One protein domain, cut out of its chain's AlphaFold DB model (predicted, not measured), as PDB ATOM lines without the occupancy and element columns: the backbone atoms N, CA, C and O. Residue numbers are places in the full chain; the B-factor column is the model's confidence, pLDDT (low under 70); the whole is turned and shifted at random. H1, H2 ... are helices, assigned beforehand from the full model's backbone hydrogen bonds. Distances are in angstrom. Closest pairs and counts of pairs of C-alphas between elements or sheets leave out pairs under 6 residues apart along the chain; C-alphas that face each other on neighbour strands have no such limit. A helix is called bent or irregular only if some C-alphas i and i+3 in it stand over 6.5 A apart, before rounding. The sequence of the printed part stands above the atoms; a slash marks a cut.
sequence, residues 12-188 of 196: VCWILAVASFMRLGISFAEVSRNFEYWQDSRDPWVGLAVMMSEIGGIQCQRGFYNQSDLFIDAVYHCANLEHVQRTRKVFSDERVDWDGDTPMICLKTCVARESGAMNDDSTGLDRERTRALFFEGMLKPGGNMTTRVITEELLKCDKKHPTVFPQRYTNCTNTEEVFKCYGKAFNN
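Overview. This is residues 12 to 188 of the 196 residues of an uncharacterized protein of Folsomia candida (UniProt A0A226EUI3). In this rounded, all-helix body the longest helix, H9, packs on both H6 and H8 and joins two groups, H6 with H5 and H4, and H8 with H7. H1 lies at the outside and packs on no other helix, residues 22 to 27, of which 22 and 23 belong to H1, stick out, and the 24 residues between H5 and H6 swing out in a wide loop. The printed part has 177 residues with nine named helices, H1 to H9 in order along the chain, and no named strand. It is compact, with a radius of gyration of the C-alphas of 15.4 A, and spans 38 by 35 by 34 A.

Along the chain. H9, residues 173 to 187, is 21.4 A long; it is irregular, with C-alphas 174 and 177 standing 7.4 A apart. It begins with C-alpha 173 at (229.726, 120.084, 257.620) and ends with C-alpha 187 at (237.338, 118.499, 277.504). H8 is residues 147 to 160, 20.2 A, and H7 is residues 127 to 132. H6 is residues 103 to 114, 15.8 A; H5 is residues 69 to 78, 14.2 A; H4 is residues 44 to 57, 19.3 A. H3, residues 35 to 39, and H2, residues 28 to 31, are short. H1, residues 12 to 23, is 15.7 A long and begins with C-alpha 12 at (216.776, 127.302, 290.475).

Arrangement. H9 touches H8, with the closest C-alphas, those of Cys 157 and Cys 181, 5.7 A apart; this hairpin runs opposite ways at a shallow tilt of 34 degrees, only just short of steep. H8 and H7 form another hairpin and touch at a steep tilt of 41 degrees, closest at the C-alphas of Arg 131 and Thr 151, 5.8 A. With residues 173 to 179 alone H9 touches H6, about perpendicular at 76 degrees; the C-alphas of Ile 105 and Glu 176 are closest, 6.5 A. H6 and H5, a hairpin, touch at a steep tilt of 44 degrees, closest at the C-alphas of Ala 74 and Val 111, 5.3 A. H4 only just touches H5 and H6, with 3 pairs of C-alphas within 8 A each; its closest C-alphas are Leu 48 to Val 75, 6.8 A, and Gly 47 to Met 104, 6.2 A. H3 touches H6, closest at the C-alphas of Gln 39 and Met 104, 5.4 A, and H2 touches H4, closest at those of Phe 28 and Gly 57, 6.6 A. H1 and H4 are near each other. The helix packing is mostly crossed, but only just: 2 of 6 touching pairs with a tilt are shallow. Every O i to N i+4 pair is within hydrogen-bond range in H1, H3, H4, H5, H6, H7 and H8, and 9 of 11 are in H9; H2 is too short for such a pair.

Size, cuts and confidence. The C-alphas of Arg 23 and Asp 121 are the two farthest apart, 43.9 A. The printed part has no cut, and the five links from H4 onward to H9 are long. The mean pLDDT of the printed part is 71.5; 68 residues are under 70, among them residues 12 to 41.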
ATOM      1  N   VAL A  12     217.729 128.388 290.163       33.62
ATOM      2  CA  VAL A  12     216.776 127.302 290.475       33.62
ATOM      3  C   VAL A  12     216.249 126.610 289.212       33.62
ATOM      4  O   VAL A  12     216.119 125.390 289.218       33.62
ATOM      5  N   CYS A  13     216.021 127.330 288.109       39.50
ATOM      6  CA  CYS A  13     215.589 126.708 286.850       39.50
ATOM      7  C   CYS A  13     216.707 125.856 286.219       39.50
ATOM      8  O   CYS A  13     216.454 124.767 285.708       39.50
ATOM      9  N   TRP A  14     217.959 126.310 286.340       38.25
ATOM     10  CA  TRP A  14     219.138 125.580 285.870       38.25
ATOM     11  C   TRP A  14     219.456 124.361 286.744       38.25
ATOM     12  O   TRP A  14     219.721 123.279 286.230       38.25
ATOM     13  N   ILE A  15     219.344 124.503 288.070       39.81
ATOM     14  CA  ILE A  15     219.469 123.394 289.025       39.81
ATOM     15  C   ILE A  15     218.386 122.349 288.766       39.81
ATOM     16  O   ILE A  15     218.685 121.167 288.855       39.81
ATOM     17  N   LEU A  16     217.161 122.741 288.406       35.53
ATOM     18  CA  LEU A  16     216.095 121.794 288.073       35.53
ATOM     19  C   LEU A  16     216.338 121.087 286.736       35.53
ATOM     20  O   LEU A  16     216.125 119.880 286.662       35.53
ATOM     21  N   ALA A  17     216.833 121.782 285.709       45.38
ATOM     22  CA  ALA A  17     217.203 121.162 284.436       45.38
ATOM     23  C   ALA A  17     218.351 120.160 284.627       45.38
ATOM     24  O   ALA A  17     218.221 118.989 284.281       45.38
ATOM     25  N   VAL A  18     219.431 120.577 285.288       44.38
ATOM     26  CA  VAL A  18     220.578 119.717 285.604       44.38
ATOM     27  C   VAL A  18     220.198 118.580 286.554       44.38
ATOM     28  O   VAL A  18     220.632 117.452 286.350       44.38
ATOM     29  N   ALA A  19     219.342 118.820 287.551       37.38
ATOM     30  CA  ALA A  19     218.816 117.760 288.413       37.38
ATOM     31  C   ALA A  19     217.938 116.775 287.632       37.38
ATOM     32  O   ALA A  19     217.945 115.591 287.947       37.38
ATOM     33  N   SER A  20     217.224 117.231 286.601       40.69
ATOM     34  CA  SER A  20     216.445 116.365 285.710       40.69
ATOM     35  C   SER A  20     217.362 115.512 284.830       40.69
ATOM     36  O   SER A  20     217.137 114.312 284.717       40.69
ATOM     37  N   PHE A  21     218.460 116.078 284.315       41.59
ATOM     38  CA  PHE A  21     219.500 115.329 283.594       41.59
ATOM     39  C   PHE A  21     220.223 114.307 284.482       41.59
ATOM     40  O   PHE A  21     220.377 113.154 284.088       41.59
ATOM     41  N   MET A  22     220.584 114.680 285.716       36.50
ATOM     42  CA  MET A  22     221.171 113.745 286.685       36.50
ATOM     43  C   MET A  22     220.190 112.633 287.087       36.50
ATOM     44  O   MET A  22     220.604 111.498 287.310       36.50
ATOM     45  N   ARG A  23     218.885 112.928 287.150       35.22
ATOM     46  CA  ARG A  23     217.827 111.950 287.464       35.22
ATOM     47  C   ARG A  23     217.556 110.971 286.319       35.22
ATOM     48  O   ARG A  23     217.080 109.872 286.582       35.22
ATOM     49  N   LEU A  24     217.894 111.343 285.083       38.91
ATOM     50  CA  LEU A  24     217.850 110.471 283.904       38.91
ATOM     51  C   LEU A  24     219.087 109.565 283.777       38.91
ATOM     52  O   LEU A  24     219.169 108.785 282.836       38.91
ATOM     53  N   GLY A  25     220.045 109.646 284.710       33.38
ATOM     54  CA  GLY A  25     221.238 108.796 284.710       33.38
ATOM     55  C   GLY A  25     222.238 109.111 283.595       33.38
ATOM     56  O   GLY A  25     223.197 108.369 283.433       33.38
ATOM     57  N   ILE A  26     222.041 110.210 282.858       42.03
ATOM     58  CA  ILE A  26     222.899 110.606 281.741       42.03
ATOM     59  C   ILE A  26     224.168 111.226 282.322       42.03
ATOM     60  O   ILE A  26     224.168 112.349 282.831       42.03
ATOM     61  N   SER A  27     225.268 110.482 282.278       41.34
ATOM     62  CA  SER A  27     226.573 110.986 282.694       41.34
ATOM     63  C   SER A  27     227.156 111.948 281.646       41.34
ATOM     64  O   SER A  27     226.931 111.810 280.446       41.34
ATOM     65  N   PHE A  28     228.000 112.898 282.061       45.66
ATOM     66  CA  PHE A  28     228.772 113.748 281.131       45.66
ATOM     67  C   PHE A  28     229.640 112.931 280.145       45.66
ATOM     68  O   PHE A  28     229.926 113.364 279.026       45.66
ATOM     69  N   ALA A  29     230.032 111.717 280.546       39.69
ATOM     70  CA  ALA A  29     230.749 110.758 279.710       39.69
ATOM     71  C   ALA A  29     229.857 110.063 278.659       39.69
ATOM     72  O   ALA A  29     230.397 109.471 277.726       39.69
ATOM     73  N   GLU A  30     228.529 110.117 278.799       38.25
ATOM     74  CA  GLU A  30     227.544 109.703 277.788       38.25
ATOM     75  C   GLU A  30     227.170 110.844 276.846       38.25
ATOM     76  O   GLU A  30     226.980 110.591 275.664       38.25
ATOM     77  N   VAL A  31     227.147 112.102 277.303       44.81
ATOM     78  CA  VAL A  31     226.918 113.270 276.423       44.81
ATOM     79  C   VAL A  31     228.013 113.380 275.356       44.81
ATOM     80  O   VAL A  31     227.727 113.575 274.180       44.81
ATOM     81  N   SER A  32     229.273 113.180 275.749       41.94
ATOM     82  CA  SER A  32     230.422 113.156 274.832       41.94
ATOM     83  C   SER A  32     230.477 111.904 273.944       41.94
ATOM     84  O   SER A  32     230.956 111.987 272.816       41.94
ATOM     85  N   ARG A  33     229.972 110.756 274.421       40.97
ATOM     86  CA  ARG A  33     229.891 109.507 273.637       40.97
ATOM     87  C   ARG A  33     228.746 109.502 272.630       40.97
ATOM     88  O   ARG A  33     228.872 108.870 271.592       40.97
ATOM     89  N   ASN A  34     227.663 110.215 272.919       45.53
ATOM     90  CA  ASN A  34     226.468 110.243 272.084       45.53
ATOM     91  C   ASN A  34     226.469 111.397 271.072       45.53
ATOM     92  O   ASN A  34     225.439 111.651 270.468       45.53
ATOM     93  N   PHE A  35     227.594 112.085 270.846       47.12
ATOM     94  CA  PHE A  35     227.671 113.187 269.880       47.12
ATOM     95  C   PHE A  35     227.073 112.819 268.507       47.12
ATOM     96  O   PHE A  35     226.320 113.608 267.948       47.12
ATOM     97  N   GLU A  36     227.307 111.591 268.032       46.84
ATOM     98  CA  GLU A  36     226.713 111.055 266.797       46.84
ATOM     99  C   GLU A  36     225.178 110.940 266.869       46.84
ATOM    100  O   GLU A  36     224.490 111.334 265.939       46.84
ATOM    101  N   TYR A  37     224.611 110.490 267.994       51.97
ATOM    102  CA  TYR A  37     223.153 110.375 268.165       51.97
ATOM    103  C   TYR A  37     222.454 111.740 268.254       51.97
ATOM    104  O   TYR A  37     221.296 111.886 267.873       51.97
ATOM    105  N   TRP A  38     223.143 112.755 268.777       55.69
ATOM    106  CA  TRP A  38     222.557 114.078 268.981       55.69
ATOM    107  C   TRP A  38     222.720 114.965 267.742       55.69
ATOM    108  O   TRP A  38     221.918 115.878 267.570       55.69
ATOM    109  N   GLN A  39     223.688 114.680 266.858       58.97
ATOM    110  CA  GLN A  39     223.835 115.349 265.556       58.97
ATOM    111  C   GLN A  39     222.579 115.234 264.683       58.97
ATOM    112  O   GLN A  39     222.267 116.182 263.960       58.97
ATOM    113  N   ASP A  40     221.844 114.128 264.813       63.38
ATOM    114  CA  ASP A  40     220.601 113.866 264.082       63.38
ATOM    115  C   ASP A  40     219.360 114.492 264.743       63.38
ATOM    116  O   ASP A  40     218.257 114.430 264.192       63.38
ATOM    117  N   SER A  41     219.505 115.107 265.924       69.62
ATOM    118  CA  SER A  41     218.389 115.781 266.581       69.62
ATOM    119  C   SER A  41     218.010 117.055 265.832       69.62
ATOM    120  O   SER A  41     218.825 117.955 265.636       69.62
ATOM    121  N   ARG A  42     216.732 117.140 265.466       78.75
ATOM    122  CA  ARG A  42     216.111 118.319 264.846       78.75
ATOM    123  C   ARG A  42     215.344 119.184 265.853       78.75
ATOM    124  O   ARG A  42     214.658 120.117 265.460       78.75
ATOM    125  N   ASP A  43     215.427 118.869 267.148       76.38
ATOM    126  CA  ASP A  43     214.733 119.616 268.199       76.38
ATOM    127  C   ASP A  43     215.639 120.735 268.761       76.38
ATOM    128  O   ASP A  43     216.686 120.445 269.357       76.38
ATOM    129  N   PRO A  44     215.231 122.014 268.651       73.56
ATOM    130  CA  PRO A  44     215.999 123.134 269.181       73.56
ATOM    131  C   PRO A  44     216.267 123.075 270.686       73.56
ATOM    132  O   PRO A  44     217.315 123.533 271.149       73.56
ATOM    133  N   TRP A  45     215.350 122.509 271.476       70.25
ATOM    134  CA  TRP A  45     215.524 122.366 272.923       70.25
ATOM    135  C   TRP A  45     216.569 121.316 273.267       70.25
ATOM    136  O   TRP A  45     217.330 121.498 274.220       70.25
ATOM    137  N   VAL A  46     216.646 120.243 272.476       70.81
ATOM    138  CA  VAL A  46     217.721 119.253 272.596       70.81
ATOM    139  C   VAL A  46     219.053 119.909 272.254       70.81
ATOM    140  O   VAL A  46     220.010 119.761 273.012       70.81
ATOM    141  N   GLY A  47     219.110 120.713 271.192       68.31
ATOM    142  CA  GLY A  47     220.329 121.432 270.834       68.31
ATOM    143  C   GLY A  47     220.781 122.451 271.877       68.31
ATOM    144  O   GLY A  47     221.966 122.500 272.220       68.31
ATOM    145  N   LEU A  48     219.843 123.201 272.463       71.44
ATOM    146  CA  LEU A  48     220.108 124.053 273.621       71.44
ATOM    147  C   LEU A  48     220.661 123.222 274.784       71.44
ATOM    148  O   LEU A  48     221.677 123.591 275.366       71.44
ATOM    149  N   ALA A  49     220.038 122.090 275.112       65.25
ATOM    150  CA  ALA A  49     220.499 121.222 276.190       65.25
ATOM    151  C   ALA A  49     221.921 120.688 275.947       65.25
ATOM    152  O   ALA A  49     222.723 120.701 276.881       65.25
ATOM    153  N   VAL A  50     222.270 120.294 274.715       68.50
ATOM    154  CA  VAL A  50     223.647 119.911 274.344       68.50
ATOM    155  C   VAL A  50     224.595 121.064 274.558       68.50
ATOM    156  O   VAL A  50     225.592 120.892 275.245       68.50
ATOM    157  N   MET A  51     224.295 122.238 274.000       72.81
ATOM    158  CA  MET A  51     225.170 123.403 274.114       72.81
ATOM    159  C   MET A  51     225.383 123.774 275.580       72.81
ATOM    160  O   MET A  51     226.518 123.949 276.014       72.81
ATOM    161  N   MET A  52     224.316 123.800 276.379       67.12
ATOM    162  CA  MET A  52     224.398 124.072 277.814       67.12
ATOM    163  C   MET A  52     225.126 122.962 278.577       67.12
ATOM    164  O   MET A  52     225.826 123.256 279.544       67.12
ATOM    165  N   SER A  53     225.025 121.707 278.140       60.41
ATOM    166  CA  SER A  53     225.786 120.592 278.702       60.41
ATOM    167  C   SER A  53     227.251 120.599 278.275       60.41
ATOM    168  O   SER A  53     228.081 120.167 279.059       60.41
ATOM    169  N   GLU A  54     227.605 121.066 277.079       62.16
ATOM    170  CA  GLU A  54     228.995 121.250 276.648       62.16
ATOM    171  C   GLU A  54     229.629 122.397 277.428       62.16
ATOM    172  O   GLU A  54     230.712 122.221 277.977       62.16
ATOM    173  N   ILE A  55     228.906 123.512 277.591       59.66
ATOM    174  CA  ILE A  55     229.261 124.622 278.491       59.66
ATOM    175  C   ILE A  55     229.421 124.114 279.932       59.66
ATOM    176  O   ILE A  55     230.378 124.463 280.625       59.66
ATOM    177  N   GLY A  56     228.499 123.259 280.379       51.00
ATOM    178  CA  GLY A  56     228.535 122.599 281.678       51.00
ATOM    179  C   GLY A  56     229.655 121.564 281.800       51.00
ATOM    180  O   GLY A  56     230.218 121.421 282.870       51.00
ATOM    181  N   GLY A  57     230.052 120.884 280.727       45.81
ATOM    182  CA  GLY A  57     231.132 119.892 280.700       45.81
ATOM    183  C   GLY A  57     232.518 120.521 280.829       45.81
ATOM    184  O   GLY A  57     233.451 119.878 281.308       45.81
ATOM    185  N   ILE A  58     232.634 121.820 280.535       50.19
ATOM    186  CA  ILE A  58     233.813 122.608 280.907       50.19
ATOM    187  C   ILE A  58     233.956 122.712 282.449       50.19
ATOM    188  O   ILE A  58     235.025 123.047 282.959       50.19
ATOM    189  N   GLN A  59     232.935 122.330 283.232       49.22
ATOM    190  CA  GLN A  59     233.017 122.118 284.683       49.22
ATOM    191  C   GLN A  59     233.766 120.812 285.003       49.22
ATOM    192  O   GLN A  59     233.209 119.847 285.527       49.22
ATOM    193  N   CYS A  60     235.080 120.777 284.781       49.38
ATOM    194  CA  CYS A  60     235.889 119.825 285.542       49.38
ATOM    195  C   CYS A  60     235.719 120.200 287.035       49.38
ATOM    196  O   CYS A  60     235.586 121.369 287.386       49.38
ATOM    197  N   GLN A  61     235.671 119.214 287.921       40.81
ATOM    198  CA  GLN A  61     234.902 119.159 289.180       40.81
ATOM    199  C   GLN A  61     234.963 120.288 290.253       40.81
ATOM    200  O   GLN A  61     234.323 120.112 291.285       40.81
ATOM    201  N   ARG A  62     235.663 121.424 290.103       40.00
ATOM    202  CA  ARG A  62     235.736 122.531 291.105       40.00
ATOM    203  C   ARG A  62     236.082 123.940 290.554       40.00
ATOM    204  O   ARG A  62     236.703 124.727 291.261       40.00
ATOM    205  N   GLY A  63     235.729 124.289 289.318       42.03
ATOM    206  CA  GLY A  63     236.056 125.611 288.762       42.03
ATOM    207  C   GLY A  63     235.133 125.963 287.610       42.03
ATOM    208  O   GLY A  63     235.170 125.319 286.566       42.03
ATOM    209  N   PHE A  64     234.265 126.941 287.851       43.69
ATOM    210  CA  PHE A  64     233.242 127.373 286.913       43.69
ATOM    211  C   PHE A  64     233.879 128.153 285.767       43.69
ATOM    212  O   PHE A  64     234.565 129.152 285.986       43.69
ATOM    213  N   TYR A  65     233.598 127.732 284.541       46.38
ATOM    214  CA  TYR A  65     233.654 128.638 283.407       46.38
ATOM    215  C   TYR A  65     232.359 129.443 283.464       46.38
ATOM    216  O   TYR A  65     231.305 128.938 283.085       46.38
ATOM    217  N   ASN A  66     232.412 130.669 283.989       56.53
ATOM    218  CA  ASN A  66     231.361 131.619 283.649       56.53
ATOM    219  C   ASN A  66     231.609 131.999 282.187       56.53
ATOM    220  O   ASN A  66     232.675 132.513 281.850       56.53
ATOM    221  N   GLN A  67     230.660 131.668 281.320       62.88
ATOM    222  CA  GLN A  67     230.613 132.183 279.955       62.88
ATOM    223  C   GLN A  67     229.899 133.530 279.990       62.88
ATOM    224  O   GLN A  67     228.990 133.710 280.800       62.88
ATOM    225  N   SER A  68     230.310 134.470 279.142       68.81
ATOM    226  CA  SER A  68     229.633 135.766 279.036       68.81
ATOM    227  C   SER A  68     228.138 135.595 278.733       68.81
ATOM    228  O   SER A  68     227.747 134.698 277.981       68.81
ATOM    229  N   ASP A  69     227.300 136.495 279.257       73.19
ATOM    230  CA  ASP A  69     225.861 136.534 278.934       73.19
ATOM    231  C   ASP A  69     225.626 136.614 277.416       73.19
ATOM    232  O   ASP A  69     224.664 136.070 276.887       73.19
ATOM    233  N   LEU A  70     226.572 137.227 276.702       75.31
ATOM    234  CA  LEU A  70     226.577 137.357 275.254       75.31
ATOM    235  C   LEU A  70     226.714 136.008 274.531       75.31
ATOM    236  O   LEU A  70     226.095 135.808 273.487       75.31
ATOM    237  N   PHE A  71     227.498 135.077 275.079       78.06
ATOM    238  CA  PHE A  71     227.577 133.717 274.550       78.06
ATOM    239  C   PHE A  71     226.253 132.974 274.762       78.06
ATOM    240  O   PHE A  71     225.760 132.325 273.844       78.06
ATOM    241  N   ILE A  72     225.647 133.106 275.947       77.62
ATOM    242  CA  ILE A  72     224.358 132.474 276.263       77.62
ATOM    243  C   ILE A  72     223.245 133.019 275.365       77.62
ATOM    244  O   ILE A  72     222.509 132.236 274.769       77.62
ATOM    245  N   ASP A  73     223.161 134.338 275.199       81.62
ATOM    246  CA  ASP A  73     222.195 134.966 274.296       81.62
ATOM    247  C   ASP A  73     222.331 134.459 272.857       81.62
ATOM    248  O   ASP A  73     221.318 134.192 272.210       81.62
ATOM    249  N   ALA A  74     223.565 134.278 272.373       85.06
ATOM    250  CA  ALA A  74     223.817 133.732 271.044       85.06
ATOM    251  C   ALA A  74     223.269 132.301 270.900       85.06
ATOM    252  O   ALA A  74     222.677 131.986 269.872       85.06
ATOM    253  N   VAL A  75     223.393 131.446 271.927       84.12
ATOM    254  CA  VAL A  75     222.821 130.084 271.904       84.12
ATOM    255  C   VAL A  75     221.304 130.127 271.745       84.12
ATOM    256  O   VAL A  75     220.768 129.451 270.868       84.12
ATOM    257  N   TYR A  76     220.610 130.940 272.544       83.69
ATOM    258  CA  TYR A  76     219.153 131.072 272.436       83.69
ATOM    259  C   TYR A  76     218.726 131.658 271.092       83.69
ATOM    260  O   TYR A  76     217.788 131.159 270.471       83.69
ATOM    261  N   HIS A  77     219.422 132.697 270.633       87.94
ATOM    262  CA  HIS A  77     219.156 133.325 269.349       87.94
ATOM    263  C   HIS A  77     219.282 132.319 268.193       87.94
ATOM    264  O   HIS A  77     218.331 132.132 267.434       87.94
ATOM    265  N   CYS A  78     220.414 131.617 268.116       89.31
ATOM    266  CA  CYS A  78     220.700 130.643 267.067       89.31
ATOM    267  C   CYS A  78     219.755 129.441 267.095       89.31
ATOM    268  O   CYS A  78     219.351 128.954 266.040       89.31
ATOM    269  N   ALA A  79     219.355 128.992 268.288       84.81
ATOM    270  CA  ALA A  79     218.364 127.934 268.450       84.81
ATOM    271  C   ALA A  79     216.931 128.387 268.121       84.81
ATOM    272  O   ALA A  79     216.024 127.566 268.158       84.81
ATOM    273  N   ASN A  80     216.708 129.661 267.779       86.62
ATOM    274  CA  ASN A  80     215.378 130.223 267.550       86.62
ATOM    275  C   ASN A  80     214.462 130.112 268.788       86.62
ATOM    276  O   ASN A  80     213.270 129.824 268.685       86.62
ATOM    277  N   LEU A  81     215.027 130.348 269.975       78.50
ATOM    278  CA  LEU A  81     214.322 130.274 271.252       78.50
ATOM    279  C   LEU A  81     214.214 131.651 271.914       78.50
ATOM    280  O   LEU A  81     215.062 132.537 271.766       78.50
ATOM    281  N   GLU A  82     213.146 131.844 272.684       73.12
ATOM    282  CA  GLU A  82     212.995 133.042 273.499       73.12
ATOM    283  C   GLU A  82     213.939 132.980 274.709       73.12
ATOM    284  O   GLU A  82     213.992 131.978 275.420       73.12
ATOM    285  N   HIS A  83     214.675 134.069 274.951       72.12
ATOM    286  CA  HIS A  83     215.543 134.195 276.117       72.12
ATOM    287  C   HIS A  83     214.995 135.277 277.039       72.12
ATOM    288  O   HIS A  83     214.807 136.418 276.620       72.12
ATOM    289  N   VAL A  84     214.745 134.910 278.296       63.34
ATOM    290  CA  VAL A  84     214.074 135.768 279.286       63.34
ATOM    291  C   VAL A  84     214.942 136.963 279.703       63.34
ATOM    292  O   VAL A  84     214.420 137.985 280.147       63.34
ATOM    293  N   GLN A  85     216.267 136.861 279.564       63.34
ATOM    294  CA  GLN A  85     217.220 137.907 279.934       63.34
ATOM    295  C   GLN A  85     218.184 138.159 278.782       63.34
ATOM    296  O   GLN A  85     219.147 137.428 278.629       63.34
ATOM    297  N   ARG A  86     217.930 139.195 277.979       62.56
ATOM    298  CA  ARG A  86     218.786 139.541 276.838       62.56
ATOM    299  C   ARG A  86     219.717 140.696 277.170       62.56
ATOM    300  O   ARG A  86     219.291 141.719 277.714       62.56
ATOM    301  N   THR A  87     220.973 140.570 276.770       62.31
ATOM    302  CA  THR A  87     221.862 141.719 276.597       62.31
ATOM    303  C   THR A  87     221.320 142.629 275.484       62.31
ATOM    304  O   THR A  87     220.492 142.232 274.666       62.31
ATOM    305  N   ARG A  88     221.779 143.887 275.417       66.56
ATOM    306  CA  ARG A  88     221.360 144.851 274.373       66.56
ATOM    307  C   ARG A  88     221.926 144.536 272.975       66.56
ATOM    308  O   ARG A  88     221.909 145.410 272.111       66.56
ATOM    309  N   LYS A  89     222.488 143.343 272.760       74.19
ATOM    310  CA  LYS A  89     223.109 142.973 271.491       74.19
ATOM    311  C   LYS A  89     222.047 142.805 270.407       74.19
ATOM    312  O   LYS A  89     220.998 142.209 270.631       74.19
ATOM    313  N   VAL A  90     222.355 143.332 269.228       79.62
ATOM    314  CA  VAL A  90     221.602 143.067 268.005       79.62
ATOM    315  C   VAL A  90     222.260 141.868 267.334       79.62
ATOM    316  O   VAL A  90     223.449 141.920 267.017       79.62
ATOM    317  N   PHE A  91     221.499 140.790 267.193       84.25
ATOM    318  CA  PHE A  91     221.896 139.592 266.458       84.25
ATOM    319  C   PHE A  91     221.458 139.710 265.000       84.25
ATOM    320  O   PHE A  91     220.583 140.526 264.690       84.25
ATOM    321  N   SER A  92     222.064 138.926 264.108       84.44
ATOM    322  CA  SER A  92     221.559 138.833 262.736       84.44
ATOM    323  C   SER A  92     220.161 138.194 262.701       84.44
ATOM    324  O   SER A  92     219.688 137.642 263.690       84.44
ATOM    325  N   ASP A  93     219.452 138.296 261.577       85.50
ATOM    326  CA  ASP A  93     218.161 137.608 261.426       85.50
ATOM    327  C   ASP A  93     218.324 136.114 261.095       85.50
ATOM    328  O   ASP A  93     217.361 135.352 261.208       85.50
ATOM    329  N   GLU A  94     219.533 135.690 260.712       88.31
ATOM    330  CA  GLU A  94     219.829 134.315 260.322       88.31
ATOM    331  C   GLU A  94     219.876 133.397 261.551       88.31
ATOM    332  O   GLU A  94     220.534 133.684 262.549       88.31
ATOM    333  N   ARG A  95     219.189 132.254 261.472       87.38
ATOM    334  CA  ARG A  95     219.102 131.258 262.552       87.38
ATOM    335  C   ARG A  95     219.306 129.862 261.991       87.38
ATOM    336  O   ARG A  95     219.281 129.671 260.779       87.38
ATOM    337  N   VAL A  96     219.522 128.892 262.873       90.38
ATOM    338  CA  VAL A  96     219.664 127.491 262.468       90.38
ATOM    339  C   VAL A  96     218.392 127.022 261.778       90.38
ATOM    340  O   VAL A  96     217.297 127.146 262.334       90.38
ATOM    341  N   ASP A  97     218.555 126.455 260.587       89.81
ATOM    342  CA  ASP A  97     217.509 125.675 259.949       89.81
ATOM    343  C   ASP A  97     217.522 124.271 260.560       89.81
ATOM    344  O   ASP A  97     218.370 123.434 260.245       89.81
ATOM    345  N   TRP A  98     216.599 124.033 261.488       85.31
ATOM    346  CA  TRP A  98     216.479 122.754 262.189       85.31
ATOM    347  C   TRP A  98     215.990 121.614 261.286       85.31
ATOM    348  O   TRP A  98     216.179 120.446 261.631       85.31
ATOM    349  N   ASP A  99     215.435 121.942 260.116       86.94
ATOM    350  CA  ASP A  99     215.082 120.978 259.078       86.94
ATOM    351  C   ASP A  99     216.204 120.769 258.045       86.94
ATOM    352  O   ASP A  99     216.111 119.866 257.203       86.94
ATOM    353  N   GLY A 100     217.281 121.549 258.136       81.25
ATOM    354  CA  GLY A 100     218.464 121.443 257.293       81.25
ATOM    355  C   GLY A 100     219.347 120.227 257.593       81.25
ATOM    356  O   GLY A 100     219.030 119.333 258.386       81.25
ATOM    357  N   ASP A 101     220.503 120.211 256.942       78.00
ATOM    358  CA  ASP A 101     221.556 119.232 257.163       78.00
ATOM    359  C   ASP A 101     222.413 119.656 258.363       78.00
ATOM    360  O   ASP A 101     222.863 120.798 258.470       78.00
ATOM    361  N   THR A 102     222.742 118.713 259.248       83.00
ATOM    362  CA  THR A 102     223.662 118.931 260.385       83.00
ATOM    363  C   THR A 102     223.249 120.062 261.353       83.00
ATOM    364  O   THR A 102     224.092 120.884 261.732       83.00
ATOM    365  N   PRO A 103     221.987 120.120 261.819       84.38
ATOM    366  CA  PRO A 103     221.457 121.248 262.595       84.38
ATOM    367  C   PRO A 103     222.282 121.555 263.853       84.38
ATOM    368  O   PRO A 103     222.524 122.714 264.181       84.38
ATOM    369  N   MET A 104     222.827 120.532 264.514       83.69
ATOM    370  CA  MET A 104     223.704 120.718 265.672       83.69
ATOM    371  C   MET A 104     225.045 121.377 265.341       83.69
ATOM    372  O   MET A 104     225.545 122.196 266.115       83.69
ATOM    373  N   ILE A 105     225.646 121.036 264.201       86.50
ATOM    374  CA  ILE A 105     226.889 121.672 263.747       86.50
ATOM    375  C   ILE A 105     226.592 123.116 263.333       86.50
ATOM    376  O   ILE A 105     227.356 124.034 263.649       86.50
ATOM    377  N   CYS A 106     225.440 123.336 262.701       90.50
ATOM    378  CA  CYS A 106     224.960 124.666 262.370       90.50
ATOM    379  C   CYS A 106     224.656 125.523 263.601       90.50
ATOM    380  O   CYS A 106     225.007 126.702 263.608       90.50
ATOM    381  N   LEU A 107     224.142 124.942 264.686       89.62
ATOM    382  CA  LEU A 107     223.988 125.645 265.959       89.62
ATOM    383  C   LEU A 107     225.331 126.136 266.499       89.62
ATOM    384  O   LEU A 107     225.463 127.315 266.820       89.62
ATOM    385  N   LYS A 108     226.353 125.279 266.534       87.69
ATOM    386  CA  LYS A 108     227.702 125.675 266.981       87.69
ATOM    387  C   LYS A 108     228.304 126.767 266.100       87.69
ATOM    388  O   LYS A 108     228.894 127.720 266.606       87.69
ATOM    389  N   THR A 109     228.115 126.637 264.791       90.44
ATOM    390  CA  THR A 109     228.558 127.604 263.783       90.44
ATOM    391  C   THR A 109     227.918 128.972 263.995       90.44
ATOM    392  O   THR A 109     228.626 129.978 264.076       90.44
ATOM    393  N   CYS A 110     226.594 129.002 264.144       91.50
ATOM    394  CA  CYS A 110     225.847 130.220 264.419       91.50
ATOM    395  C   CYS A 110     226.314 130.858 265.727       91.50
ATOM    396  O   CYS A 110     226.663 132.033 265.742       91.50
ATOM    397  N   VAL A 111     226.441 130.080 266.806       89.06
ATOM    398  CA  VAL A 111     226.872 130.604 268.111       89.06
ATOM    399  C   VAL A 111     228.274 131.195 268.048       89.06
ATOM    400  O   VAL A 111     228.506 132.274 268.588       89.06
ATOM    401  N   ALA A 112     229.218 130.548 267.368       87.38
ATOM    402  CA  ALA A 112     230.564 131.092 267.214       87.38
ATOM    403  C   ALA A 112     230.558 132.443 266.461       87.38
ATOM    404  O   ALA A 112     231.312 133.349 266.821       87.38
ATOM    405  N   ARG A 113     229.663 132.620 265.478       88.12
ATOM    406  CA  ARG A 113     229.515 133.877 264.729       88.12
ATOM    407  C   ARG A 113     228.807 134.945 265.558       88.12
ATOM    408  O   ARG A 113     229.337 136.033 265.760       88.12
ATOM    409  N   GLU A 114     227.634 134.616 266.084       88.62
ATOM    410  CA  GLU A 114     226.742 135.527 266.805       88.62
ATOM    411  C   GLU A 114     227.259 135.876 268.204       88.62
ATOM    412  O   GLU A 114     226.942 136.935 268.739       88.62
ATOM    413  N   SER A 115     228.150 135.072 268.787       85.44
ATOM    414  CA  SER A 115     228.927 135.470 269.970       85.44
ATOM    415  C   SER A 115     230.022 136.497 269.640       85.44
ATOM    416  O   SER A 115     230.588 137.118 270.532       85.44
ATOM    417  N   GLY A 116     230.287 136.766 268.362       86.38
ATOM    418  CA  GLY A 116     231.313 137.713 267.932       86.38
ATOM    419  C   GLY A 116     232.738 137.196 268.109       86.38
ATOM    420  O   GLY A 116     233.656 138.001 268.082       86.38
ATOM    421  N   ALA A 117     232.941 135.889 268.287       87.25
ATOM    422  CA  ALA A 117     234.269 135.299 268.461       87.25
ATOM    423  C   ALA A 117     235.109 135.295 267.174       87.25
ATOM    424  O   ALA A 117     236.329 135.188 267.239       87.25
ATOM    425  N   MET A 118     234.457 135.366 266.011       87.94
ATOM    426  CA  MET A 118     235.086 135.215 264.699       87.94
ATOM    427  C   MET A 118     235.797 136.480 264.203       87.94
ATOM    428  O   MET A 118     235.474 137.607 264.603       87.94
ATOM    429  N   ASN A 119     236.720 136.266 263.262       87.94
ATOM    430  CA  ASN A 119     237.277 137.326 262.423       87.94
ATOM    431  C   ASN A 119     236.193 137.935 261.515       87.94
ATOM    432  O   ASN A 119     235.195 137.291 261.185       87.94
ATOM    433  N   ASP A 120     236.398 139.184 261.088       87.12
ATOM    434  CA  ASP A 120     235.415 139.934 260.288       87.12
ATOM    435  C   ASP A 120     235.151 139.301 258.910       87.12
ATOM    436  O   ASP A 120     234.051 139.401 258.368       87.12
ATOM    437  N   ASP A 121     236.135 138.586 258.366       88.38
ATOM    438  CA  ASP A 121     236.034 137.842 257.108       88.38
ATOM    439  C   ASP A 121     235.413 136.442 257.270       88.38
ATOM    440  O   ASP A 121     235.321 135.684 256.305       88.38
ATOM    441  N   SER A 122     234.934 136.104 258.474       85.56
ATOM    442  CA  SER A 122     234.377 134.789 258.824       85.56
ATOM    443  C   SER A 122     235.380 133.630 258.714       85.56
ATOM    444  O   SER A 122     234.962 132.475 258.590       85.56
ATOM    445  N   THR A 123     236.690 133.902 258.761       88.94
ATOM    446  CA  THR A 123     237.731 132.863 258.754       88.94
ATOM    447  C   THR A 123     238.283 132.629 260.155       88.94
ATOM    448  O   THR A 123     238.944 133.488 260.723       88.94
ATOM    449  N   GLY A 124     238.033 131.460 260.746       88.81
ATOM    450  CA  GLY A 124     238.524 131.163 262.098       88.81
ATOM    451  C   GLY A 124     238.046 132.137 263.190       88.81
ATOM    452  O   GLY A 124     237.082 132.897 263.032       88.81
ATOM    453  N   LEU A 125     238.739 132.101 264.324       90.25
ATOM    454  CA  LEU A 125     238.486 132.923 265.499       90.25
ATOM    455  C   LEU A 125     239.431 134.125 265.590       90.25
ATOM    456  O   LEU A 125     240.625 134.042 265.287       90.25
ATOM    457  N   ASP A 126     238.899 135.230 266.108       92.44
ATOM    458  CA  ASP A 126     239.691 136.352 266.592       92.44
ATOM    459  C   ASP A 126     240.129 136.083 268.036       92.44
ATOM    460  O   ASP A 126     239.333 135.700 268.900       92.44
ATOM    461  N   ARG A 127     241.412 136.303 268.316       90.69
ATOM    462  CA  ARG A 127     242.029 136.021 269.616       90.69
ATOM    463  C   ARG A 127     241.393 136.802 270.763       90.69
ATOM    464  O   ARG A 127     241.065 136.207 271.788       90.69
ATOM    465  N   GLU A 128     241.265 138.117 270.622       89.12
ATOM    466  CA  GLU A 128     240.819 138.982 271.717       89.12
ATOM    467  C   GLU A 128     239.311 138.866 271.920       89.12
ATOM    468  O   GLU A 128     238.848 138.756 273.057       89.12
ATOM    469  N   ARG A 129     238.536 138.774 270.835       88.12
ATOM    470  CA  ARG A 129     237.090 138.540 270.906       88.12
ATOM    471  C   ARG A 129     236.772 137.173 271.502       88.12
ATOM    472  O   ARG A 129     235.923 137.077 272.382       88.12
ATOM    473  N   THR A 130     237.501 136.127 271.107       87.06
ATOM    474  CA  THR A 130     237.355 134.788 271.703       87.06
ATOM    475  C   THR A 130     237.715 134.797 273.178       87.06
ATOM    476  O   THR A 130     237.017 134.197 273.990       87.06
ATOM    477  N   ARG A 131     238.787 135.496 273.559       82.81
ATOM    478  CA  ARG A 131     239.153 135.653 274.968       82.81
ATOM    479  C   ARG A 131     238.057 136.365 275.767       82.81
ATOM    480  O   ARG A 131     237.815 135.967 276.901       82.81
ATOM    481  N   ALA A 132     237.386 137.354 275.179       79.56
ATOM    482  CA  ALA A 132     236.303 138.109 275.810       79.56
ATOM    483  C   ALA A 132     235.007 137.302 276.014       79.56
ATOM    484  O   ALA A 132     234.159 137.708 276.809       79.56
ATOM    485  N   LEU A 133     234.850 136.145 275.358       75.81
ATOM    486  CA  LEU A 133     233.733 135.234 275.643       75.81
ATOM    487  C   LEU A 133     233.807 134.629 277.047       75.81
ATOM    488  O   LEU A 133     232.791 134.198 277.599       75.81
ATOM    489  N   PHE A 134     235.007 134.626 277.617       73.50
ATOM    490  CA  PHE A 134     235.348 134.030 278.890       73.50
ATOM    491  C   PHE A 134     235.562 135.119 279.953       73.50
ATOM    492  O   PHE A 134     236.264 136.100 279.710       73.50
ATOM    493  N   PHE A 135     235.016 134.950 281.161       65.50
ATOM    494  CA  PHE A 135     235.251 135.913 282.245       65.50
ATOM    495  C   PHE A 135     236.725 135.932 282.696       65.50
ATOM    496  O   PHE A 135     237.370 134.892 282.863       65.50
ATOM    497  N   GLU A 136     237.269 137.126 282.944       57.72
ATOM    498  CA  GLU A 136     238.622 137.272 283.488       57.72
ATOM    499  C   GLU A 136     238.749 136.590 284.861       57.72
ATOM    500  O   GLU A 136     237.859 136.668 285.704       57.72
ATOM    501  N   GLY A 137     239.865 135.886 285.085       54.75
ATOM    502  CA  GLY A 137     240.089 135.110 286.311       54.75
ATOM    503  C   GLY A 137     239.565 133.671 286.273       54.75
ATOM    504  O   GLY A 137     239.724 132.947 287.254       54.75
ATOM    505  N   MET A 138     239.004 133.215 285.146       61.81
ATOM    506  CA  MET A 138     238.683 131.800 284.963       61.81
ATOM    507  C   MET A 138     239.929 130.918 285.080       61.81
ATOM    508  O   MET A 138     240.910 131.088 284.347       61.81
ATOM    509  N   LEU A 139     239.838 129.928 285.966       54.22
ATOM    510  CA  LEU A 139     240.818 128.870 286.150       54.22
ATOM    511  C   LEU A 139     240.101 127.525 286.157       54.22
ATOM    512  O   LEU A 139     239.176 127.297 286.939       54.22
ATOM    513  N   LYS A 140     240.577 126.599 285.329       52.75
ATOM    514  CA  LYS A 140     240.198 125.193 285.437       52.75
ATOM    515  C   LYS A 140     240.661 124.629 286.787       52.75
ATOM    516  O   LYS A 140     241.767 124.958 287.231       52.75
ATOM    517  N   PRO A 141     239.900 123.733 287.437       43.09
ATOM    518  CA  PRO A 141     240.394 123.040 288.622       43.09
ATOM    519  C   PRO A 141     241.669 122.266 288.294       43.09
ATOM    520  O   PRO A 141     241.747 121.557 287.293       43.09
ATOM    521  N   GLY A 142     242.687 122.443 289.135       52.72
ATOM    522  CA  GLY A 142     244.067 122.070 288.816       52.72
ATOM    523  C   GLY A 142     244.938 123.245 288.353       52.72
ATOM    524  O   GLY A 142     246.124 123.041 288.133       52.72
ATOM    525  N   GLY A 143     244.381 124.459 288.249       52.19
ATOM    526  CA  GLY A 143     245.095 125.745 288.259       52.19
ATOM    527  C   GLY A 143     245.806 126.156 286.968       52.19
ATOM    528  O   GLY A 143     246.175 127.318 286.834       52.19
ATOM    529  N   ASN A 144     245.977 125.249 286.003       58.88
ATOM    530  CA  ASN A 144     246.884 125.487 284.872       58.88
ATOM    531  C   ASN A 144     246.214 125.982 283.580       58.88
ATOM    532  O   ASN A 144     246.921 126.375 282.655       58.88
ATOM    533  N   MET A 145     244.883 125.957 283.479       62.97
ATOM    534  CA  MET A 145     244.176 126.389 282.268       62.97
ATOM    535  C   MET A 145     243.392 127.667 282.565       62.97
ATOM    536  O   MET A 145     242.370 127.638 283.249       62.97
ATOM    537  N   THR A 146     243.937 128.782 282.081       73.06
ATOM    538  CA  THR A 146     243.373 130.134 282.178       73.06
ATOM    539  C   THR A 146     242.552 130.471 280.929       73.06
ATOM    540  O   THR A 146     242.657 129.756 279.929       73.06
ATOM    541  N   THR A 147     241.812 131.591 280.937       75.31
ATOM    542  CA  THR A 147     241.191 132.177 279.723       75.31
ATOM    543  C   THR A 147     242.168 132.200 278.544       75.31
ATOM    544  O   THR A 147     241.863 131.713 277.465       75.31
ATOM    545  N   ARG A 148     243.400 132.666 278.781       79.81
ATOM    546  CA  ARG A 148     244.464 132.705 277.773       79.81
ATOM    547  C   ARG A 148     244.780 131.319 277.212       79.81
ATOM    548  O   ARG A 148     244.893 131.171 276.006       79.81
ATOM    549  N   VAL A 149     244.944 130.313 278.072       79.69
ATOM    550  CA  VAL A 149     245.319 128.959 277.630       79.69
ATOM    551  C   VAL A 149     244.220 128.342 276.774       79.69
ATOM    552  O   VAL A 149     244.532 127.799 275.720       79.69
ATOM    553  N   ILE A 150     242.951 128.443 277.187       79.69
ATOM    554  CA  ILE A 150     241.856 127.899 276.375       79.69
ATOM    555  C   ILE A 150     241.745 128.639 275.039       79.69
ATOM    556  O   ILE A 150     241.628 127.985 274.009       79.69
ATOM    557  N   THR A 151     241.897 129.967 275.024       85.06
ATOM    558  CA  THR A 151     241.955 130.741 273.777       85.06
ATOM    559  C   THR A 151     243.079 130.251 272.859       85.06
ATOM    560  O   THR A 151     242.825 130.025 271.681       85.06
ATOM    561  N   GLU A 152     244.297 130.011 273.365       88.12
ATOM    562  CA  GLU A 152     245.379 129.467 272.525       88.12
ATOM    563  C   GLU A 152     245.058 128.082 271.961       88.12
ATOM    564  O   GLU A 152     245.388 127.804 270.811       88.12
ATOM    565  N   GLU A 153     244.455 127.193 272.751       85.38
ATOM    566  CA  GLU A 153     244.094 125.851 272.279       85.38
ATOM    567  C   GLU A 153     243.025 125.906 271.178       85.38
ATOM    568  O   GLU A 153     243.135 125.184 270.186       85.38
ATOM    569  N   LEU A 154     242.050 126.813 271.289       87.75
ATOM    570  CA  LEU A 154     241.067 127.052 270.228       87.75
ATOM    571  C   LEU A 154     241.736 127.618 268.965       87.75
ATOM    572  O   LEU A 154     241.549 127.084 267.877       87.75
ATOM    573  N   LEU A 155     242.624 128.606 269.094       90.88
ATOM    574  CA  LEU A 155     243.349 129.159 267.941       90.88
ATOM    575  C   LEU A 155     244.274 128.130 267.264       90.88
ATOM    576  O   LEU A 155     244.479 128.168 266.049       90.88
ATOM    577  N   LYS A 156     244.834 127.175 268.020       92.31
ATOM    578  CA  LYS A 156     245.572 126.039 267.438       92.31
ATOM    579  C   LYS A 156     244.661 125.146 266.600       92.31
ATOM    580  O   LYS A 156     245.107 124.658 265.560       92.31
ATOM    581  N   CYS A 157     243.424 124.930 267.037       89.50
ATOM    582  CA  CYS A 157     242.433 124.182 266.272       89.50
ATOM    583  C   CYS A 157     242.093 124.882 264.951       89.50
ATOM    584  O   CYS A 157     242.141 124.213 263.923       89.50
ATOM    585  N   ASP A 158     241.883 126.201 264.944       91.56
ATOM    586  CA  ASP A 158     241.682 126.973 263.703       91.56
ATOM    587  C   ASP A 158     242.867 126.868 262.746       91.56
ATOM    588  O   ASP A 158     242.702 126.627 261.553       91.56
ATOM    589  N   LYS A 159     244.092 127.006 263.264       92.19
ATOM    590  CA  LYS A 159     245.297 126.882 262.436       92.19
ATOM    591  C   LYS A 159     245.425 125.486 261.821       92.19
ATOM    592  O   LYS A 159     245.936 125.345 260.712       92.19
ATOM    593  N   LYS A 160     245.016 124.452 262.559       93.75
ATOM    594  CA  LYS A 160     245.065 123.056 262.112       93.75
ATOM    595  C   LYS A 160     243.934 122.719 261.137       93.75
ATOM    596  O   LYS A 160     244.144 121.912 260.236       93.75
ATOM    597  N   HIS A 161     242.772 123.336 261.316       90.88
ATOM    598  CA  HIS A 161     241.572 123.130 260.515       90.88
ATOM    599  C   HIS A 161     241.056 124.481 259.988       90.88
ATOM    600  O   HIS A 161     240.029 124.966 260.470       90.88
ATOM    601  N   PRO A 162     241.756 125.109 259.015       89.69
ATOM    602  CA  PRO A 162     241.335 126.391 258.461       89.69
ATOM    603  C   PRO A 162     239.913 126.295 257.915       89.69
ATOM    604  O   PRO A 162     239.634 125.486 257.030       89.69
ATOM    605  N   THR A 163     239.020 127.109 258.467       86.44
ATOM    606  CA  THR A 163     237.583 127.023 258.207       86.44
ATOM    607  C   THR A 163     237.042 128.400 257.855       86.44
ATOM    608  O   THR A 163     237.294 129.377 258.562       86.44
ATOM    609  N   VAL A 164     236.272 128.465 256.768       89.62
ATOM    610  CA  VAL A 164     235.425 129.616 256.441       89.62
ATOM    611  C   VAL A 164     234.021 129.291 256.924       89.62
ATOM    612  O   VAL A 164     233.391 128.354 256.427       89.62
ATOM    613  N   PHE A 165     233.540 130.031 257.914       87.56
ATOM    614  CA  PHE A 165     232.239 129.762 258.509       87.56
ATOM    615  C   PHE A 165     231.111 130.255 257.592       87.56
ATOM    616  O   PHE A 165     231.165 131.392 257.109       87.56
ATOM    617  N   PRO A 166     230.085 129.424 257.331       88.25
ATOM    618  CA  PRO A 166     228.982 129.805 256.464       88.25
ATOM    619  C   PRO A 166     228.141 130.929 257.080       88.25
ATOM    620  O   PRO A 166     228.076 131.113 258.297       88.25
ATOM    621  N   GLN A 167     227.475 131.676 256.202       84.31
ATOM    622  CA  GLN A 167     226.507 132.711 256.575       84.31
ATOM    623  C   GLN A 167     225.070 132.196 256.612       84.31
ATOM    624  O   GLN A 167     224.202 132.923 257.063       84.31
ATOM    625  N   ARG A 168     224.825 130.983 256.101       88.94
ATOM    626  CA  ARG A 168     223.529 130.306 256.151       88.94
ATOM    627  C   ARG A 168     223.668 129.000 256.902       88.94
ATOM    628  O   ARG A 168     224.633 128.268 256.673       88.94
ATOM    629  N   TYR A 169     222.705 128.698 257.758       90.75
ATOM    630  CA  TYR A 169     222.805 127.595 258.715       90.75
ATOM    631  C   TYR A 169     221.962 126.383 258.313       90.75
ATOM    632  O   TYR A 169     221.270 125.803 259.144       90.75
ATOM    633  N   THR A 170     222.041 126.016 257.030       87.62
ATOM    634  CA  THR A 170     221.353 124.849 256.449       87.62
ATOM    635  C   THR A 170     222.280 123.650 256.264       87.62
ATOM    636  O   THR A 170     221.805 122.528 256.244       87.62
ATOM    637  N   ASN A 171     223.589 123.858 256.086       86.88
ATOM    638  CA  ASN A 171     224.583 122.785 256.011       86.88
ATOM    639  C   ASN A 171     225.936 123.335 256.467       86.88
ATOM    640  O   ASN A 171     226.461 124.276 255.866       86.88
ATOM    641  N   CYS A 172     226.482 122.770 257.542       89.06
ATOM    642  CA  CYS A 172     227.664 123.308 258.210       89.06
ATOM    643  C   CYS A 172     228.781 122.269 258.360       89.06
ATOM    644  O   CYS A 172     229.692 122.451 259.170       89.06
ATOM    645  N   THR A 173     228.753 121.192 257.567       89.12
ATOM    646  CA  THR A 173     229.726 120.084 257.620       89.12
ATOM    647  C   THR A 173     231.170 120.554 257.429       89.12
ATOM    648  O   THR A 173     232.095 119.991 258.008       89.12
ATOM    649  N   ASN A 174     231.389 121.646 256.692       88.00
ATOM    650  CA  ASN A 174     232.717 122.241 256.517       88.00
ATOM    651  C   ASN A 174     233.351 122.755 257.828       88.00
ATOM    652  O   ASN A 174     234.552 123.005 257.856       88.00
ATOM    653  N   THR A 175     232.570 122.896 258.902       89.12
ATOM    654  CA  THR A 175     233.032 123.317 260.236       89.12
ATOM    655  C   THR A 175     233.217 122.150 261.214       89.12
ATOM    656  O   THR A 175     233.682 122.334 262.339       89.12
ATOM    657  N   GLU A 176     232.867 120.928 260.815       86.75
ATOM    658  CA  GLU A 176     232.803 119.781 261.721       86.75
ATOM    659  C   GLU A 176     234.158 119.473 262.374       86.75
ATOM    660  O   GLU A 176     234.255 119.308 263.592       86.75
ATOM    661  N   GLU A 177     235.222 119.438 261.574       86.12
ATOM    662  CA  GLU A 177     236.560 119.071 262.045       86.12
ATOM    663  C   GLU A 177     237.136 120.097 263.030       86.12
ATOM    664  O   GLU A 177     237.756 119.718 264.032       86.12
ATOM    665  N   VAL A 178     236.872 121.392 262.814       87.94
ATOM    666  CA  VAL A 178     237.301 122.429 263.760       87.94
ATOM    667  C   VAL A 178     236.519 122.326 265.074       87.94
ATOM    668  O   VAL A 178     237.124 122.363 266.148       87.94
ATOM    669  N   PHE A 179     235.210 122.048 265.031       86.06
ATOM    670  CA  PHE A 179     234.407 121.860 266.245       86.06
ATOM    671  C   PHE A 179     234.751 120.581 267.016       86.06
ATOM    672  O   PHE A 179     234.764 120.606 268.251       86.06
ATOM    673  N   LYS A 180     235.110 119.483 266.338       82.56
ATOM    674  CA  LYS A 180     235.677 118.289 266.997       82.56
ATOM    675  C   LYS A 180     236.961 118.634 267.751       82.56
ATOM    676  O   LYS A 180     237.185 118.139 268.859       82.56
ATOM    677  N   CYS A 181     237.807 119.484 267.174       81.38
ATOM    678  CA  CYS A 181     239.023 119.953 267.827       81.38
ATOM    679  C   CYS A 181     238.711 120.843 269.043       81.38
ATOM    680  O   CYS A 181     239.257 120.603 270.124       81.38
ATOM    681  N   TYR A 182     237.770 121.787 268.923       83.25
ATOM    682  CA  TYR A 182     237.317 122.617 270.048       83.25
ATOM    683  C   TYR A 182     236.777 121.784 271.205       83.25
ATOM    684  O   TYR A 182     237.165 122.002 272.352       83.25
ATOM    685  N   GLY A 183     235.957 120.771 270.914       75.56
ATOM    686  CA  GLY A 183     235.454 119.845 271.927       75.56
ATOM    687  C   GLY A 183     236.581 119.192 272.732       75.56
ATOM    688  O   GLY A 183     236.493 119.096 273.955       75.56
ATOM    689  N   LYS A 184     237.691 118.809 272.085       74.81
ATOM    690  CA  LYS A 184     238.876 118.267 272.777       74.81
ATOM    691  C   LYS A 184     239.579 119.317 273.638       74.81
ATOM    692  O   LYS A 184     239.987 118.993 274.751       74.81
ATOM    693  N   ALA A 185     239.705 120.555 273.158       75.88
ATOM    694  CA  ALA A 185     240.307 121.649 273.921       75.88
ATOM    695  C   ALA A 185     239.522 121.938 275.213       75.88
ATOM    696  O   ALA A 185     240.114 122.032 276.292       75.88
ATOM    697  N   PHE A 186     238.191 121.984 275.127       72.00
ATOM    698  CA  PHE A 186     237.313 122.158 276.287       72.00
ATOM    699  C   PHE A 186     237.378 120.965 277.255       72.00
ATOM    700  O   PHE A 186     237.533 121.148 278.467       72.00
ATOM    701  N   ASN A 187     237.373 119.739 276.722       63.47
ATOM    702  CA  ASN A 187     237.338 118.499 277.504       63.47
ATOM    703  C   ASN A 187     238.709 117.993 277.980       63.47
ATOM    704  O   ASN A 187     238.784 116.928 278.588       63.47
ATOM    705  N   ASN A 188     239.800 118.734 277.768       60.56
ATOM    706  CA  ASN A 188     241.135 118.364 278.251       60.56
ATOM    707  C   ASN A 188     241.249 118.553 279.780       60.56
ATOM    708  O   ASN A 188     241.950 119.446 280.268       60.56
TER     709      ASN A 188